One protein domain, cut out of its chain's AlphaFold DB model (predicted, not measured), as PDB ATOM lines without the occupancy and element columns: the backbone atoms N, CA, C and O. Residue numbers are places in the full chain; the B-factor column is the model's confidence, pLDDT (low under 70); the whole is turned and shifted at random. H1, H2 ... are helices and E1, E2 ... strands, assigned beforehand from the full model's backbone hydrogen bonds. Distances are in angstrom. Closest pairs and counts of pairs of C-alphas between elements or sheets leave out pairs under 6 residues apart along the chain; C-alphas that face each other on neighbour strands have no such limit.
ATOM      1  N   HIS A   4     208.077 122.345 178.678       81.88
ATOM      2  CA  HIS A   4     207.070 121.611 177.938       81.88
ATOM      3  C   HIS A   4     207.268 120.110 178.134       81.88
ATOM      4  O   HIS A   4     208.394 119.609 178.142       81.88
ATOM      5  N   SER A   5     206.159 119.403 178.291       87.19
ATOM      6  CA  SER A   5     206.095 117.948 178.428       87.19
ATOM      7  C   SER A   5     204.893 117.411 177.666       87.19
ATOM      8  O   SER A   5     203.983 118.163 177.317       87.19
ATOM      9  N   PHE A   6     204.861 116.107 177.410       89.94
ATOM     10  CA  PHE A   6     203.739 115.488 176.707       89.94
ATOM     11  C   PHE A   6     203.470 114.058 177.158       89.94
ATOM     12  O   PHE A   6     204.335 113.398 177.735       89.94
ATOM     13  N   GLU A   7     202.282 113.576 176.812       92.50
ATOM     14  CA  GLU A   7     201.835 112.202 177.002       92.50
ATOM     15  C   GLU A   7     201.110 111.704 175.746       92.50
ATOM     16  O   GLU A   7     200.255 112.394 175.183       92.50
ATOM     17  N   PHE A   8     201.436 110.486 175.316       94.19
ATOM     18  CA  PHE A   8     200.711 109.743 174.295       94.19
ATOM     19  C   PHE A   8     200.007 108.528 174.884       94.19
ATOM     20  O   PHE A   8     200.619 107.673 175.531       94.19
ATOM     21  N   ASN A   9     198.745 108.384 174.502       95.62
ATOM     22  CA  ASN A   9     197.983 107.153 174.615       95.62
ATOM     23  C   ASN A   9     197.099 107.014 173.372       95.62
ATOM     24  O   ASN A   9     195.902 107.292 173.412       95.62
ATOM     25  N   LEU A  10     197.706 106.640 172.242       96.38
ATOM     26  CA  LEU A  10     197.031 106.526 170.946       96.38
ATOM     27  C   LEU A  10     197.154 105.118 170.378       96.38
ATOM     28  O   LEU A  10     198.207 104.483 170.430       96.38
ATOM     29  N   ASN A  11     196.078 104.651 169.751       95.94
ATOM     30  CA  ASN A  11     196.039 103.389 169.023       95.94
ATOM     31  C   ASN A  11     195.276 103.560 167.714       95.94
ATOM     32  O   ASN A  11     194.204 104.155 167.699       95.94
ATOM     33  N   GLY A  12     195.802 103.004 166.630       93.94
ATOM     34  CA  GLY A  12     195.144 102.978 165.333       93.94
ATOM     35  C   GLY A  12     195.324 101.632 164.650       93.94
ATOM     36  O   GLY A  12     196.382 101.014 164.762       93.94
ATOM     37  N   GLU A  13     194.287 101.182 163.945       91.69
ATOM     38  CA  GLU A  13     194.275  99.904 163.232       91.69
ATOM     39  C   GLU A  13     193.859 100.103 161.771       91.69
ATOM     40  O   GLU A  13     192.893 100.813 161.489       91.69
ATOM     41  N   GLY A  14     194.570  99.477 160.831       88.00
ATOM     42  CA  GLY A  14     194.290  99.632 159.403       88.00
ATOM     43  C   GLY A  14     195.052  98.656 158.513       88.00
ATOM     44  O   GLY A  14     196.184  98.281 158.792       88.00
ATOM     45  N   SER A  15     194.454  98.256 157.389       86.56
ATOM     46  CA  SER A  15     195.015  97.216 156.511       86.56
ATOM     47  C   SER A  15     196.284  97.625 155.757       86.56
ATOM     48  O   SER A  15     196.981  96.757 155.239       86.56
ATOM     49  N   LYS A  16     196.574  98.929 155.654       89.06
ATOM     50  CA  LYS A  16     197.791  99.454 155.011       89.06
ATOM     51  C   LYS A  16     198.928  99.710 155.999       89.06
ATOM     52  O   LYS A  16     199.997 100.148 155.586       89.06
ATOM     53  N   VAL A  17     198.711  99.463 157.288       92.56
ATOM     54  CA  VAL A  17     199.709  99.722 158.322       92.56
ATOM     55  C   VAL A  17     200.748  98.608 158.325       92.56
ATOM     56  O   VAL A  17     200.468  97.463 158.669       92.56
ATOM     57  N   SER A  18     201.973  98.975 157.979       93.94
ATOM     58  CA  SER A  18     203.179  98.175 158.144       93.94
ATOM     59  C   SER A  18     204.306  99.086 158.618       93.94
ATOM     60  O   SER A  18     204.245 100.306 158.449       93.94
ATOM     61  N   LYS A  19     205.379  98.511 159.164       91.94
ATOM     62  CA  LYS A  19     206.561  99.304 159.532       91.94
ATOM     63  C   LYS A  19     207.102 100.106 158.340       91.94
ATOM     64  O   LYS A  19     207.368 101.294 158.475       91.94
ATOM     65  N   GLN A  20     207.191  99.474 157.170       93.06
ATOM     66  CA  GLN A  20     207.714 100.108 155.960       93.06
ATOM     67  C   GLN A  20     206.845 101.284 155.492       93.06
ATOM     68  O   GLN A  20     207.377 102.331 155.141       93.06
ATOM     69  N   SER A  21     205.517 101.132 155.494       94.12
ATOM     70  CA  SER A  21     204.613 102.201 155.057       94.12
ATOM     71  C   SER A  21     204.632 103.395 156.016       94.12
ATOM     72  O   SER A  21     204.572 104.535 155.572       94.12
ATOM     73  N   VAL A  22     204.766 103.153 157.324       92.56
ATOM     74  CA  VAL A  22     204.932 104.226 158.321       92.56
ATOM     75  C   VAL A  22     206.254 104.968 158.114       92.56
ATOM     76  O   VAL A  22     206.266 106.197 158.072       92.56
ATOM     77  N   GLU A  23     207.355 104.233 157.933       90.25
ATOM     78  CA  GLU A  23     208.670 104.817 157.637       90.25
ATOM     79  C   GLU A  23     208.661 105.630 156.337       90.25
ATOM     80  O   GLU A  23     209.336 106.651 156.256       90.25
ATOM     81  N   GLU A  24     207.897 105.210 155.328       92.38
ATOM     82  CA  GLU A  24     207.743 105.946 154.072       92.38
ATOM     83  C   GLU A  24     206.978 107.261 154.261       92.38
ATOM     84  O   GLU A  24     207.431 108.299 153.777       92.38
ATOM     85  N   VAL A  25     205.870 107.246 155.011       91.44
ATOM     86  CA  VAL A  25     205.067 108.451 155.288       91.44
ATOM     87  C   VAL A  25     205.862 109.486 156.085       91.44
ATOM     88  O   VAL A  25     205.774 110.680 155.796       91.44
ATOM     89  N   LEU A  26     206.663 109.041 157.057       88.69
ATOM     90  CA  LEU A  26     207.432 109.918 157.949       88.69
ATOM     91  C   LEU A  26     208.903 110.089 157.538       88.69
ATOM     92  O   LEU A  26     209.709 110.614 158.310       88.69
ATOM     93  N   LYS A  27     209.284 109.641 156.336       85.69
ATOM     94  CA  LYS A  27     210.685 109.576 155.881       85.69
ATOM     95  C   LYS A  27     211.425 110.911 155.971       85.69
ATOM     96  O   LYS A  27     212.613 110.935 156.296       85.69
ATOM     97  N   ASP A  28     210.726 111.998 155.660       80.31
ATOM     98  CA  ASP A  28     211.290 113.349 155.652       80.31
ATOM     99  C   ASP A  28     211.289 114.008 157.041       80.31
ATOM    100  O   ASP A  28     212.027 114.973 157.247       80.31
ATOM    101  N   ASP A  29     210.533 113.448 157.991       80.31
ATOM    102  CA  ASP A  29     210.229 114.048 159.293       80.31
ATOM    103  C   ASP A  29     211.075 113.415 160.420       80.31
ATOM    104  O   ASP A  29     211.753 114.124 161.164       80.31
ATOM    105  N   LEU A  30     211.163 112.075 160.483       69.00
ATOM    106  CA  LEU A  30     211.811 111.337 161.590       69.00
ATOM    107  C   LEU A  30     213.294 111.666 161.820       69.00
ATOM    108  O   LEU A  30     213.796 111.482 162.920       69.00
ATOM    109  N   ASN A  31     214.015 112.111 160.790       65.12
ATOM    110  CA  ASN A  31     215.465 112.342 160.871       65.12
ATOM    111  C   ASN A  31     215.851 113.826 160.838       65.12
ATOM    112  O   ASN A  31     217.042 114.144 160.771       65.12
ATOM    113  N   ARG A  32     214.874 114.740 160.779       71.06
ATOM    114  CA  ARG A  32     215.136 116.160 160.489       71.06
ATOM    115  C   ARG A  32     214.466 117.126 161.458       71.06
ATOM    116  O   ARG A  32     214.821 118.302 161.407       71.06
ATOM    117  N   SER A  33     213.548 116.660 162.305       74.38
ATOM    118  CA  SER A  33     212.779 117.521 163.200       74.38
ATOM    119  C   SER A  33     212.609 116.909 164.596       74.38
ATOM    120  O   SER A  33     212.624 115.685 164.759       74.38
ATOM    121  N   ASP A  34     212.477 117.766 165.608       74.75
ATOM    122  CA  ASP A  34     212.318 117.358 167.010       74.75
ATOM    123  C   ASP A  34     210.987 116.618 167.240       74.75
ATOM    124  O   ASP A  34     210.889 115.718 168.074       74.75
ATOM    125  N   GLU A  35     209.973 116.923 166.437       77.19
ATOM    126  CA  GLU A  35     208.646 116.298 166.446       77.19
ATOM    127  C   GLU A  35     208.669 114.914 165.804       77.19
ATOM    128  O   GLU A  35     208.002 113.991 166.274       77.19
ATOM    129  N   GLY A  36     209.506 114.740 164.779       78.31
ATOM    130  CA  GLY A  36     209.838 113.431 164.236       78.31
ATOM    131  C   GLY A  36     210.428 112.516 165.311       78.31
ATOM    132  O   GLY A  36     209.987 111.375 165.439       78.31
ATOM    133  N   TYR A  37     211.351 113.017 166.140       79.62
ATOM    134  CA  TYR A  37     211.884 112.247 167.271       79.62
ATOM    135  C   TYR A  37     210.814 111.941 168.329       79.62
ATOM    136  O   TYR A  37     210.730 110.801 168.781       79.62
ATOM    137  N   ILE A  38     209.946 112.908 168.666       83.25
ATOM    138  CA  ILE A  38     208.801 112.696 169.575       83.25
ATOM    139  C   ILE A  38     207.918 111.541 169.096       83.25
ATOM    140  O   ILE A  38     207.534 110.689 169.891       83.25
ATOM    141  N   LEU A  39     207.596 111.475 167.806       86.25
ATOM    142  CA  LEU A  39     206.831 110.346 167.289       86.25
ATOM    143  C   LEU A  39     207.668 109.061 167.295       86.25
ATOM    144  O   LEU A  39     207.199 108.033 167.773       86.25
ATOM    145  N   GLY A  40     208.902 109.107 166.794       84.31
ATOM    146  CA  GLY A  40     209.768 107.938 166.643       84.31
ATOM    147  C   GLY A  40     210.059 107.192 167.948       84.31
ATOM    148  O   GLY A  40     210.004 105.962 167.959       84.31
ATOM    149  N   ASP A  41     210.316 107.914 169.040       87.88
ATOM    150  CA  ASP A  41     210.696 107.324 170.333       87.88
ATOM    151  C   ASP A  41     209.531 106.602 171.031       87.88
ATOM    152  O   ASP A  41     209.744 105.634 171.764       87.88
ATOM    153  N   TYR A  42     208.296 107.046 170.783       90.44
ATOM    154  CA  TYR A  42     207.093 106.562 171.472       90.44
ATOM    155  C   TYR A  42     206.184 105.701 170.586       90.44
ATOM    156  O   TYR A  42     205.210 105.117 171.073       90.44
ATOM    157  N   MET A  43     206.495 105.594 169.290       93.38
ATOM    158  CA  MET A  43     205.729 104.812 168.325       93.38
ATOM    159  C   MET A  43     206.153 103.344 168.301       93.38
ATOM    160  O   MET A  43     207.312 102.990 168.095       93.38
ATOM    161  N   SER A  44     205.164 102.462 168.371       94.44
ATOM    162  CA  SER A  44     205.287 101.048 168.051       94.44
ATOM    163  C   SER A  44     204.429 100.723 166.835       94.44
ATOM    164  O   SER A  44     203.245 101.063 166.790       94.44
ATOM    165  N   VAL A  45     205.019 100.046 165.848       94.25
ATOM    166  CA  VAL A  45     204.320  99.603 164.637       94.25
ATOM    167  C   VAL A  45     204.362  98.086 164.556       94.25
ATOM    168  O   VAL A  45     205.427  97.470 164.615       94.25
ATOM    169  N   SER A  46     203.190  97.496 164.379       93.12
ATOM    170  CA  SER A  46     202.999  96.086 164.046       93.12
ATOM    171  C   SER A  46     202.076  95.987 162.836       93.12
ATOM    172  O   SER A  46     201.398  96.957 162.498       93.12
ATOM    173  N   ASP A  47     202.062  94.844 162.154       90.19
ATOM    174  CA  ASP A  47     201.203  94.674 160.981       90.19
ATOM    175  C   ASP A  47     199.742  94.936 161.355       90.19
ATOM    176  O   ASP A  47     199.168  94.277 162.225       90.19
ATOM    177  N   GLY A  48     199.152  95.935 160.708       90.38
ATOM    178  CA  GLY A  48     197.787  96.363 160.956       90.38
ATOM    179  C   GLY A  48     197.594  97.351 162.106       90.38
ATOM    180  O   GLY A  48     196.463  97.792 162.281       90.38
ATOM    181  N   LYS A  49     198.630  97.717 162.877       94.94
ATOM    182  CA  LYS A  49     198.481  98.544 164.088       94.94
ATOM    183  C   LYS A  49     199.631  99.527 164.328       94.94
ATOM    184  O   LYS A  49     200.800  99.142 164.342       94.94
ATOM    185  N   ILE A  50     199.271 100.778 164.611       95.88
ATOM    186  CA  ILE A  50     200.166 101.812 165.152       95.88
ATOM    187  C   ILE A  50     199.731 102.120 166.580       95.88
ATOM    188  O   ILE A  50     198.545 102.319 166.846       95.88
ATOM    189  N   SER A  51     200.692 102.199 167.490       94.88
ATOM    190  CA  SER A  51     200.456 102.623 168.865       94.88
ATOM    191  C   SER A  51     201.482 103.663 169.284       94.88
ATOM    192  O   SER A  51     202.674 103.433 169.105       94.88
ATOM    193  N   PHE A  52     201.032 104.752 169.900       94.25
ATOM    194  CA  PHE A  52     201.899 105.678 170.629       94.25
ATOM    195  C   PHE A  52     201.596 105.533 172.112       94.25
ATOM    196  O   PHE A  52     200.465 105.784 172.527       94.25
ATOM    197  N   ASN A  53     202.576 105.086 172.895       92.94
ATOM    198  CA  ASN A  53     202.419 104.965 174.343       92.94
ATOM    199  C   ASN A  53     203.662 105.479 175.051       92.94
ATOM    200  O   ASN A  53     204.769 104.998 174.803       92.94
ATOM    201  N   GLY A  54     203.443 106.383 175.992       90.12
ATOM    202  CA  GLY A  54     204.466 106.884 176.892       90.12
ATOM    203  C   GLY A  54     204.417 108.395 176.999       90.12
ATOM    204  O   GLY A  54     203.589 109.062 176.389       90.12
ATOM    205  N   GLU A  55     205.315 108.922 177.809       88.69
ATOM    206  CA  GLU A  55     205.331 110.320 178.204       88.69
ATOM    207  C   GLU A  55     206.769 110.831 178.272       88.69
ATOM    208  O   GLU A  55     207.714 110.066 178.505       88.69
ATOM    209  N   ASP A  56     206.937 112.134 178.084       85.25
ATOM    210  CA  ASP A  56     208.129 112.854 178.520       85.25
ATOM    211  C   ASP A  56     207.710 113.936 179.507       85.25
ATOM    212  O   ASP A  56     207.387 115.054 179.113       85.25
ATOM    213  N   LEU A  57     207.748 113.601 180.796       72.62
ATOM    214  CA  LEU A  57     207.509 114.544 181.891       72.62
ATOM    215  C   LEU A  57     208.801 115.218 182.377       72.62
ATOM    216  O   LEU A  57     208.793 115.921 183.387       72.62
ATOM    217  N   SER A  58     209.934 114.987 181.703       67.31
ATOM    218  CA  SER A  58     211.238 115.486 182.152       67.31
ATOM    219  C   SER A  58     211.492 116.955 181.805       67.31
ATOM    220  O   SER A  58     212.522 117.493 182.210       67.31
ATOM    221  N   GLY A  59     210.549 117.620 181.124       57.59
ATOM    222  CA  GLY A  59     210.541 119.074 180.953       57.59
ATOM    223  C   GLY A  59     211.814 119.613 180.305       57.59
ATOM    224  O   GLY A  59     212.261 120.709 180.645       57.59
ATOM    225  N   GLN A  60     212.456 118.841 179.420       57.03
ATOM    226  CA  GLN A  60     213.541 119.403 178.620       57.03
ATOM    227  C   GLN A  60     212.948 120.493 177.732       57.03
ATOM    228  O   GLN A  60     211.824 120.343 177.271       57.03
ATOM    229  N   TYR A  61     213.686 121.590 177.539       53.25
ATOM    230  CA  TYR A  61     213.305 122.764 176.746       53.25
ATOM    231  C   TYR A  61     212.891 122.391 175.313       53.25
ATOM    232  O   TYR A  61     213.667 122.533 174.368       53.25
ATOM    233  N   ARG A  62     211.677 121.878 175.149       61.62
ATOM    234  CA  ARG A  62     211.051 121.581 173.868       61.62
ATOM    235  C   ARG A  62     210.296 122.836 173.466       61.62
ATOM    236  O   ARG A  62     209.633 123.430 174.304       61.62
ATOM    237  N   TYR A  63     210.407 123.273 172.217       66.06
ATOM    238  CA  TYR A  63     209.517 124.327 171.737       66.06
ATOM    239  C   TYR A  63     208.076 123.802 171.681       66.06
ATOM    240  O   TYR A  63     207.813 122.605 171.806       66.06
ATOM    241  N   TYR A  64     207.140 124.726 171.511       73.69
ATOM    242  CA  TYR A  64     205.716 124.461 171.390       73.69
ATOM    243  C   TYR A  64     205.398 123.704 170.086       73.69
ATOM    244  O   TYR A  64     205.066 124.318 169.081       73.69
ATOM    245  N   TYR A  65     205.548 122.377 170.111       79.81
ATOM    246  CA  TYR A  65     205.535 121.500 168.931       79.81
ATOM    247  C   TYR A  65     204.245 120.697 168.740       79.81
ATOM    248  O   TYR A  65     204.168 119.787 167.911       79.81
ATOM    249  N   HIS A  66     203.227 120.956 169.558       88.06
ATOM    250  CA  HIS A  66     202.034 120.122 169.540       88.06
ATOM    251  C   HIS A  66     201.296 120.198 168.190       88.06
ATOM    252  O   HIS A  66     200.665 119.223 167.792       88.06
ATOM    253  N   GLU A  67     201.362 121.328 167.473       89.75
ATOM    254  CA  GLU A  67     200.683 121.501 166.182       89.75
ATOM    255  C   GLU A  67     201.365 120.668 165.097       89.75
ATOM    256  O   GLU A  67     200.700 119.998 164.306       89.75
ATOM    257  N   GLU A  68     202.692 120.647 165.097       89.94
ATOM    258  CA  GLU A  68     203.509 119.834 164.208       89.94
ATOM    259  C   GLU A  68     203.317 118.341 164.489       89.94
ATOM    260  O   GLU A  68     203.112 117.564 163.554       89.94
ATOM    261  N   VAL A  69     203.287 117.933 165.763       91.50
ATOM    262  CA  VAL A  69     202.966 116.549 166.159       91.50
ATOM    263  C   VAL A  69     201.589 116.141 165.629       91.50
ATOM    264  O   VAL A  69     201.449 115.080 165.019       91.50
ATOM    265  N   ILE A  70     200.574 116.992 165.797       94.00
ATOM    266  CA  ILE A  70     199.218 116.738 165.295       94.00
ATOM    267  C   ILE A  70     199.180 116.655 163.768       94.00
ATOM    268  O   ILE A  70     198.572 115.736 163.222       94.00
ATOM    269  N   SER A  71     199.888 117.544 163.073       92.38
ATOM    270  CA  SER A  71     200.011 117.520 161.612       92.38
ATOM    271  C   SER A  71     200.600 116.195 161.107       92.38
ATOM    272  O   SER A  71     200.121 115.620 160.124       92.38
ATOM    273  N   LEU A  72     201.599 115.652 161.808       93.00
ATOM    274  CA  LEU A  72     202.189 114.353 161.482       93.00
ATOM    275  C   LEU A  72     201.235 113.183 161.779       93.00
ATOM    276  O   LEU A  72     201.166 112.238 160.987       93.00
ATOM    277  N   LEU A  73     200.459 113.242 162.866       94.50
ATOM    278  CA  LEU A  73     199.414 112.252 163.156       94.50
ATOM    279  C   LEU A  73     198.314 112.264 162.080       94.50
ATOM    280  O   LEU A  73     197.923 111.201 161.593       94.50
ATOM    281  N   ASP A  74     197.870 113.440 161.639       94.44
ATOM    282  CA  ASP A  74     196.891 113.587 160.554       94.44
ATOM    283  C   ASP A  74     197.429 113.047 159.223       94.44
ATOM    284  O   ASP A  74     196.721 112.348 158.489       94.44
ATOM    285  N   LYS A  75     198.707 113.312 158.928       93.62
ATOM    286  CA  LYS A  75     199.407 112.761 157.763       93.62
ATOM    287  C   LYS A  75     199.410 111.231 157.789       93.62
ATOM    288  O   LYS A  75     199.075 110.618 156.777       93.62
ATOM    289  N   LEU A  76     199.709 110.608 158.933       94.00
ATOM    290  CA  LEU A  76     199.634 109.149 159.091       94.00
ATOM    291  C   LEU A  76     198.225 108.621 158.811       94.00
ATOM    292  O   LEU A  76     198.083 107.720 157.983       94.00
ATOM    293  N   GLN A  77     197.194 109.181 159.454       93.94
ATOM    294  CA  GLN A  77     195.802 108.736 159.273       93.94
ATOM    295  C   GLN A  77     195.382 108.776 157.800       93.94
ATOM    296  O   GLN A  77     194.800 107.821 157.278       93.94
ATOM    297  N   LYS A  78     195.716 109.872 157.113       93.31
ATOM    298  CA  LYS A  78     195.360 110.089 155.710       93.31
ATOM    299  C   LYS A  78     196.079 109.127 154.768       93.31
ATOM    300  O   LYS A  78     195.429 108.489 153.946       93.31
ATOM    301  N   GLU A  79     197.404 109.039 154.861       93.44
ATOM    302  CA  GLU A  79     198.211 108.269 153.905       93.44
ATOM    303  C   GLU A  79     198.065 106.752 154.109       93.44
ATOM    304  O   GLU A  79     198.107 105.978 153.152       93.44
ATOM    305  N   LEU A  80     197.842 106.313 155.352       93.31
ATOM    306  CA  LEU A  80     197.697 104.895 155.696       93.31
ATOM    307  C   LEU A  80     196.232 104.442 155.818       93.31
ATOM    308  O   LEU A  80     195.989 103.281 156.146       93.31
ATOM    309  N   GLU A  81     195.267 105.319 155.520       90.88
ATOM    310  CA  GLU A  81     193.820 105.047 155.559       90.88
ATOM    311  C   GLU A  81     193.365 104.359 156.861       90.88
ATOM    312  O   GLU A  81     192.691 103.326 156.846       90.88
ATOM    313  N   PHE A  82     193.744 104.931 158.002       92.75
ATOM    314  CA  PHE A  82     193.310 104.473 159.323       92.75
ATOM    315  C   PHE A  82     192.984 105.660 160.228       92.75
ATOM    316  O   PHE A  82     193.243 106.811 159.885       92.75
ATOM    317  N   HIS A  83     192.431 105.377 161.406       94.94
ATOM    318  CA  HIS A  83     192.107 106.403 162.389       94.94
ATOM    319  C   HIS A  83     192.645 106.033 163.767       94.94
ATOM    320  O   HIS A  83     192.569 104.873 164.182       94.94
ATOM    321  N   PHE A  84     193.167 107.028 164.479       96.12
ATOM    322  CA  PHE A  84     193.569 106.890 165.868       96.12
ATOM    323  C   PHE A  84     192.366 106.967 166.807       96.12
ATOM    324  O   PHE A  84     191.369 107.640 166.547       96.12
ATOM    325  N   THR A  85     192.505 106.293 167.938       96.88
ATOM    326  CA  THR A  85     191.673 106.404 169.132       96.88
ATOM    327  C   THR A  85     192.580 106.669 170.325       96.88
ATOM    328  O   THR A  85     193.667 106.089 170.405       96.88
ATOM    329  N   GLY A  86     192.136 107.524 171.244       96.31
ATOM    330  CA  GLY A  86     192.874 107.858 172.464       96.31
ATOM    331  C   GLY A  86     193.220 109.340 172.556       96.31
ATOM    332  O   GLY A  86     192.473 110.169 172.036       96.31
ATOM    333  N   SER A  87     194.317 109.683 173.227       96.12
ATOM    334  CA  SER A  87     194.698 111.075 173.470       96.12
ATOM    335  C   SER A  87     196.184 111.358 173.275       96.12
ATOM    336  O   SER A  87     197.048 110.518 173.536       96.12
ATOM    337  N   PHE A  88     196.460 112.580 172.832       94.62
ATOM    338  CA  PHE A  88     197.754 113.237 172.957       94.62
ATOM    339  C   PHE A  88     197.569 114.469 173.836       94.62
ATOM    340  O   PHE A  88     196.734 115.320 173.527       94.62
ATOM    341  N   THR A  89     198.330 114.553 174.919       92.69
ATOM    342  CA  THR A  89     198.274 115.673 175.857       92.69
ATOM    343  C   THR A  89     199.589 116.426 175.818       92.69
ATOM    344  O   THR A  89     200.658 115.831 175.966       92.69
ATOM    345  N   TRP A  90     199.511 117.740 175.639       91.00
ATOM    346  CA  TRP A  90     200.653 118.640 175.689       91.00
ATOM    347  C   TRP A  90     200.538 119.577 176.883       91.00
ATOM    348  O   TRP A  90     199.556 120.306 177.029       91.00
ATOM    349  N   TYR A  91     201.571 119.580 177.712       87.19
ATOM    350  CA  TYR A  91     201.685 120.416 178.892       87.19
ATOM    351  C   TYR A  91     202.684 121.534 178.595       87.19
ATOM    352  O   TYR A  91     203.826 121.274 178.212       87.19
ATOM    353  N   SER A  92     202.263 122.778 178.788       85.38
ATOM    354  CA  SER A  92     203.101 123.966 178.636       85.38
ATOM    355  C   SER A  92     203.084 124.749 179.936       85.38
ATOM    356  O   SER A  92     202.050 125.294 180.300       85.38
ATOM    357  N   GLN A  93     204.219 124.826 180.618       76.25
ATOM    358  CA  GLN A  93     204.380 125.640 181.818       76.25
ATOM    359  C   GLN A  93     205.109 126.931 181.459       76.25
ATOM    360  O   GLN A  93     206.282 126.905 181.072       76.25
ATOM    361  N   ASP A  94     204.420 128.057 181.611       69.75
ATOM    362  CA  ASP A  94     205.035 129.381 181.700       69.75
ATOM    363  C   ASP A  94     205.183 129.744 183.190       69.75
ATOM    364  O   ASP A  94     204.497 129.207 184.056       69.75
ATOM    365  N   VAL A  95     206.050 130.700 183.523       60.94
ATOM    366  CA  VAL A  95     206.410 131.153 184.883       60.94
ATOM    367  C   VAL A  95     205.202 131.603 185.732       60.94
ATOM    368  O   VAL A  95     205.356 131.910 186.913       60.94
ATOM    369  N   SER A  96     204.007 131.684 185.143       62.88
ATOM    370  CA  SER A  96     202.780 132.151 185.792       62.88
ATOM    371  C   SER A  96     201.504 131.382 185.436       62.88
ATOM    372  O   SER A  96     200.496 131.617 186.097       62.88
ATOM    373  N   VAL A  97     201.519 130.499 184.430       63.16
ATOM    374  CA  VAL A  97     200.328 129.769 183.963       63.16
ATOM    375  C   VAL A  97     200.765 128.426 183.381       63.16
ATOM    376  O   VAL A  97     201.651 128.410 182.522       63.16
ATOM    377  N   ASP A  98     200.127 127.328 183.796       76.12
ATOM    378  CA  ASP A  98     200.224 126.075 183.047       76.12
ATOM    379  C   ASP A  98     199.020 125.930 182.115       76.12
ATOM    380  O   ASP A  98     197.857 126.098 182.497       76.12
ATOM    381  N   TYR A  99     199.330 125.588 180.873       82.00
ATOM    382  CA  TYR A  99     198.377 125.325 179.815       82.00
ATOM    383  C   TYR A  99     198.431 123.848 179.460       82.00
ATOM    384  O   TYR A  99     199.508 123.303 179.204       82.00
ATOM    385  N   VAL A 100     197.266 123.214 179.375       88.06
ATOM    386  CA  VAL A 100     197.149 121.832 178.905       88.06
ATOM    387  C   VAL A 100     196.304 121.801 177.640       88.06
ATOM    388  O   VAL A 100     195.183 122.313 177.618       88.06
ATOM    389  N   HIS A 101     196.866 121.206 176.591       90.62
ATOM    390  CA  HIS A 101     196.184 120.931 175.331       90.62
ATOM    391  C   HIS A 101     195.948 119.430 175.216       90.62
ATOM    392  O   HIS A 101     196.889 118.663 175.012       90.62
ATOM    393  N   ASP A 102     194.688 119.027 175.319       93.25
ATOM    394  CA  ASP A 102     194.255 117.642 175.170       93.25
ATOM    395  C   ASP A 102     193.637 117.431 173.789       93.25
ATOM    396  O   ASP A 102     192.565 117.956 173.480       93.25
ATOM    397  N   TYR A 103     194.291 116.615 172.970       94.75
ATOM    398  CA  TYR A 103     193.825 116.198 171.653       94.75
ATOM    399  C   TYR A 103     193.212 114.803 171.748       94.75
ATOM    400  O   TYR A 103     193.930 113.815 171.901       94.75
ATOM    401  N   ILE A 104     191.883 114.708 171.660       96.25
ATOM    402  CA  ILE A 104     191.135 113.457 171.850       96.25
ATOM    403  C   ILE A 104     190.670 112.918 170.499       96.25
ATOM    404  O   ILE A 104     189.796 113.500 169.859       96.25
ATOM    405  N   PHE A 105     191.216 111.774 170.098       96.00
ATOM    406  CA  PHE A 105     190.911 111.089 168.847       96.00
ATOM    407  C   PHE A 105     189.810 110.048 169.059       96.00
ATOM    408  O   PHE A 105     189.904 109.183 169.936       96.00
ATOM    409  N   ASP A 106     188.765 110.103 168.234       94.44
ATOM    410  CA  ASP A 106     187.550 109.296 168.406       94.44
ATOM    411  C   ASP A 106     187.444 108.093 167.450       94.44
ATOM    412  O   ASP A 106     186.429 107.390 167.446       94.44
ATOM    413  N   GLY A 107     188.466 107.853 166.623       92.44
ATOM    414  CA  GLY A 107     188.468 106.795 165.609       92.44
ATOM    415  C   GLY A 107     187.732 107.147 164.315       92.44
ATOM    416  O   GLY A 107     187.578 106.276 163.459       92.44
ATOM    417  N   LYS A 108     187.277 108.395 164.135       91.69
ATOM    418  CA  LYS A 108     186.603 108.865 162.906       91.69
ATOM    419  C   LYS A 108     187.465 109.791 162.046       91.69
ATOM    420  O   LYS A 108     186.931 110.479 161.177       91.69
ATOM    421  N   GLY A 109     188.772 109.835 162.306       85.94
ATOM    422  CA  GLY A 109     189.728 110.662 161.563       85.94
ATOM    423  C   GLY A 109     189.709 112.140 161.933       85.94
ATOM    424  O   GLY A 109     190.237 112.953 161.186       85.94
ATOM    425  N   ASN A 110     189.098 112.488 163.066       89.31
ATOM    426  CA  ASN A 110     189.138 113.827 163.640       89.31
ATOM    427  C   ASN A 110     189.551 113.735 165.112       89.31
ATOM    428  O   ASN A 110     189.489 112.661 165.719       89.31
ATOM    429  N   TYR A 111     189.919 114.878 165.682       93.25
ATOM    430  CA  TYR A 111     190.153 115.030 167.110       93.25
ATOM    431  C   TYR A 111     189.387 116.234 167.664       93.25
ATOM    432  O   TYR A 111     189.099 117.201 166.956       93.25
ATOM    433  N   GLU A 112     189.053 116.166 168.947       94.50
ATOM    434  CA  GLU A 112     188.585 117.307 169.731       94.50
ATOM    435  C   GLU A 112     189.778 117.904 170.482       94.50
ATOM    436  O   GLU A 112     190.496 117.169 171.157       94.50
ATOM    437  N   LEU A 113     189.978 119.221 170.381       92.31
ATOM    438  CA  LEU A 113     190.936 119.947 171.213       92.31
ATOM    439  C   LEU A 113     190.224 120.484 172.455       92.31
ATOM    440  O   LEU A 113     189.299 121.294 172.342       92.31
ATOM    441  N   LYS A 114     190.680 120.066 173.634       90.31
ATOM    442  CA  LYS A 114     190.280 120.636 174.920       90.31
ATOM    443  C   LYS A 114     191.435 121.415 175.516       90.31
ATOM    444  O   LYS A 114     192.574 120.962 175.516       90.31
ATOM    445  N   PHE A 115     191.104 122.594 176.016       84.00
ATOM    446  CA  PHE A 115     192.042 123.484 176.668       84.00
ATOM    447  C   PHE A 115     191.651 123.612 178.134       84.00
ATOM    448  O   PHE A 115     190.492 123.909 178.440       84.00
ATOM    449  N   SER A 116     192.606 123.388 179.027       73.38
ATOM    450  CA  SER A 116     192.436 123.686 180.445       73.38
ATOM    451  C   SER A 116     193.581 124.557 180.935       73.38
ATOM    452  O   SER A 116     194.739 124.143 180.889       73.38
ATOM    453  N   ASP A 117     193.219 125.737 181.432       65.00
ATOM    454  CA  ASP A 117     194.090 126.577 182.244       65.00
ATOM    455  C   ASP A 117     194.115 126.025 183.671       65.00
ATOM    456  O   ASP A 117     193.058 125.876 184.293       65.00
ATOM    457  N   SER A 118     195.298 125.797 184.242       52.50
ATOM    458  CA  SER A 118     195.450 125.565 185.689       52.50
ATOM    459  C   SER A 118     195.511 126.884 186.475       52.50
ATOM    460  O   SER A 118     196.245 127.018 187.451       52.50
TER     461      SER A 118
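This is residues 4 to 118 of the 120 residues of an uncharacterized protein of Candidatus Pelagibacter sp. TMED253 (UniProt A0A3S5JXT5). One elongated sheet of six strands has its helices over one face and the other face bare: the long H3 runs along the strands over E1 and E4, while the short H1 and H2 pack nearer the E2 and E3 side. The 115 printed residues hold three named helices and six named strands, in the chain order E1 H1 H2 E2 E3 H3 E4 E5 E6. The sheet's order is E2 - E3 - E1 - E4 - E5 - E6, all antiparallel, and the class is mixed, helices and strands. The whole is compact, with a radius of gyration of the C-alphas of 14.0 A, and spans 46 by 29 by 19 A.

In the sheet, E1 is residues 4 to 13, 29.2 A long, from C-alpha 4 at (207.070, 121.611, 177.938). E4, residues 83 to 94, is 32.7 A long and bends by 61 degrees at residue 86. E5 is residues 97 to 106, 28.7 A; E3 is residues 49 to 56, 22.5 A; E2 is residues 43 to 46. E6, residues 111 to 117, ends with C-alpha 117 at (194.090, 126.577, 182.244). H3 is residues 66 to 79, 20.0 A, from C-alpha 66 at (202.034, 120.122, 169.540); H1 is residues 19 to 25 and H2 residues 34 to 42.

Inner strands E1 and E4 are antiparallel at 178 degrees, with N 7 and O 89 at 2.9 A. E3 pairs with E1, N 10 and O 52 at 2.9 A, and forms a hairpin with edge strand E2, N 44 and O 51 at 2.8 A. On the other side, E4 E5 E6 are a meander, each strand the antiparallel neighbour of the one before, with N 90 and O 101 at 2.8 A and N 102 and O 114 at 2.9 A. Two split strand-helix-strand units, each of two strands that run the same way in the sheet with another strand between them and helices between them along the chain, have right-handed crossovers: E1, H1 H2, E2, with E3 between the strands, and E3, H3, E4, with E1 between the strands. H1, H2 and H3 on one face of the sheet make two layers. H3 has a height over the sheet of 9.4 A and runs along E4, at 4 degrees on the local plane. H2, at a height of 6.8 A, lies over none of the strands. H2 touches H3 at residues 68 to 69 alone, closest C-alphas Glu 35 and Val 69, 5.7 A, at a steep tilt of 65 degrees. H1 touches H3 at residues 75 to 79 alone, closest C-alphas Val 25 and Leu 76, 6.7 A; their tilt of 68 degrees is steep, only just short of about perpendicular. In H1 and H3 every O i to N i+4 pair is within hydrogen-bond range; in H2, 4 of 5 are.

The C-alphas farthest apart, Ser 15 and Ser 96, are 46.2 A from each other. The printed part has no cut and no long link. Mean pLDDT of the printed part is 86.1; residues 30 to 31, 58 to 63, 94 to 97 and 117 to 118 are under 70.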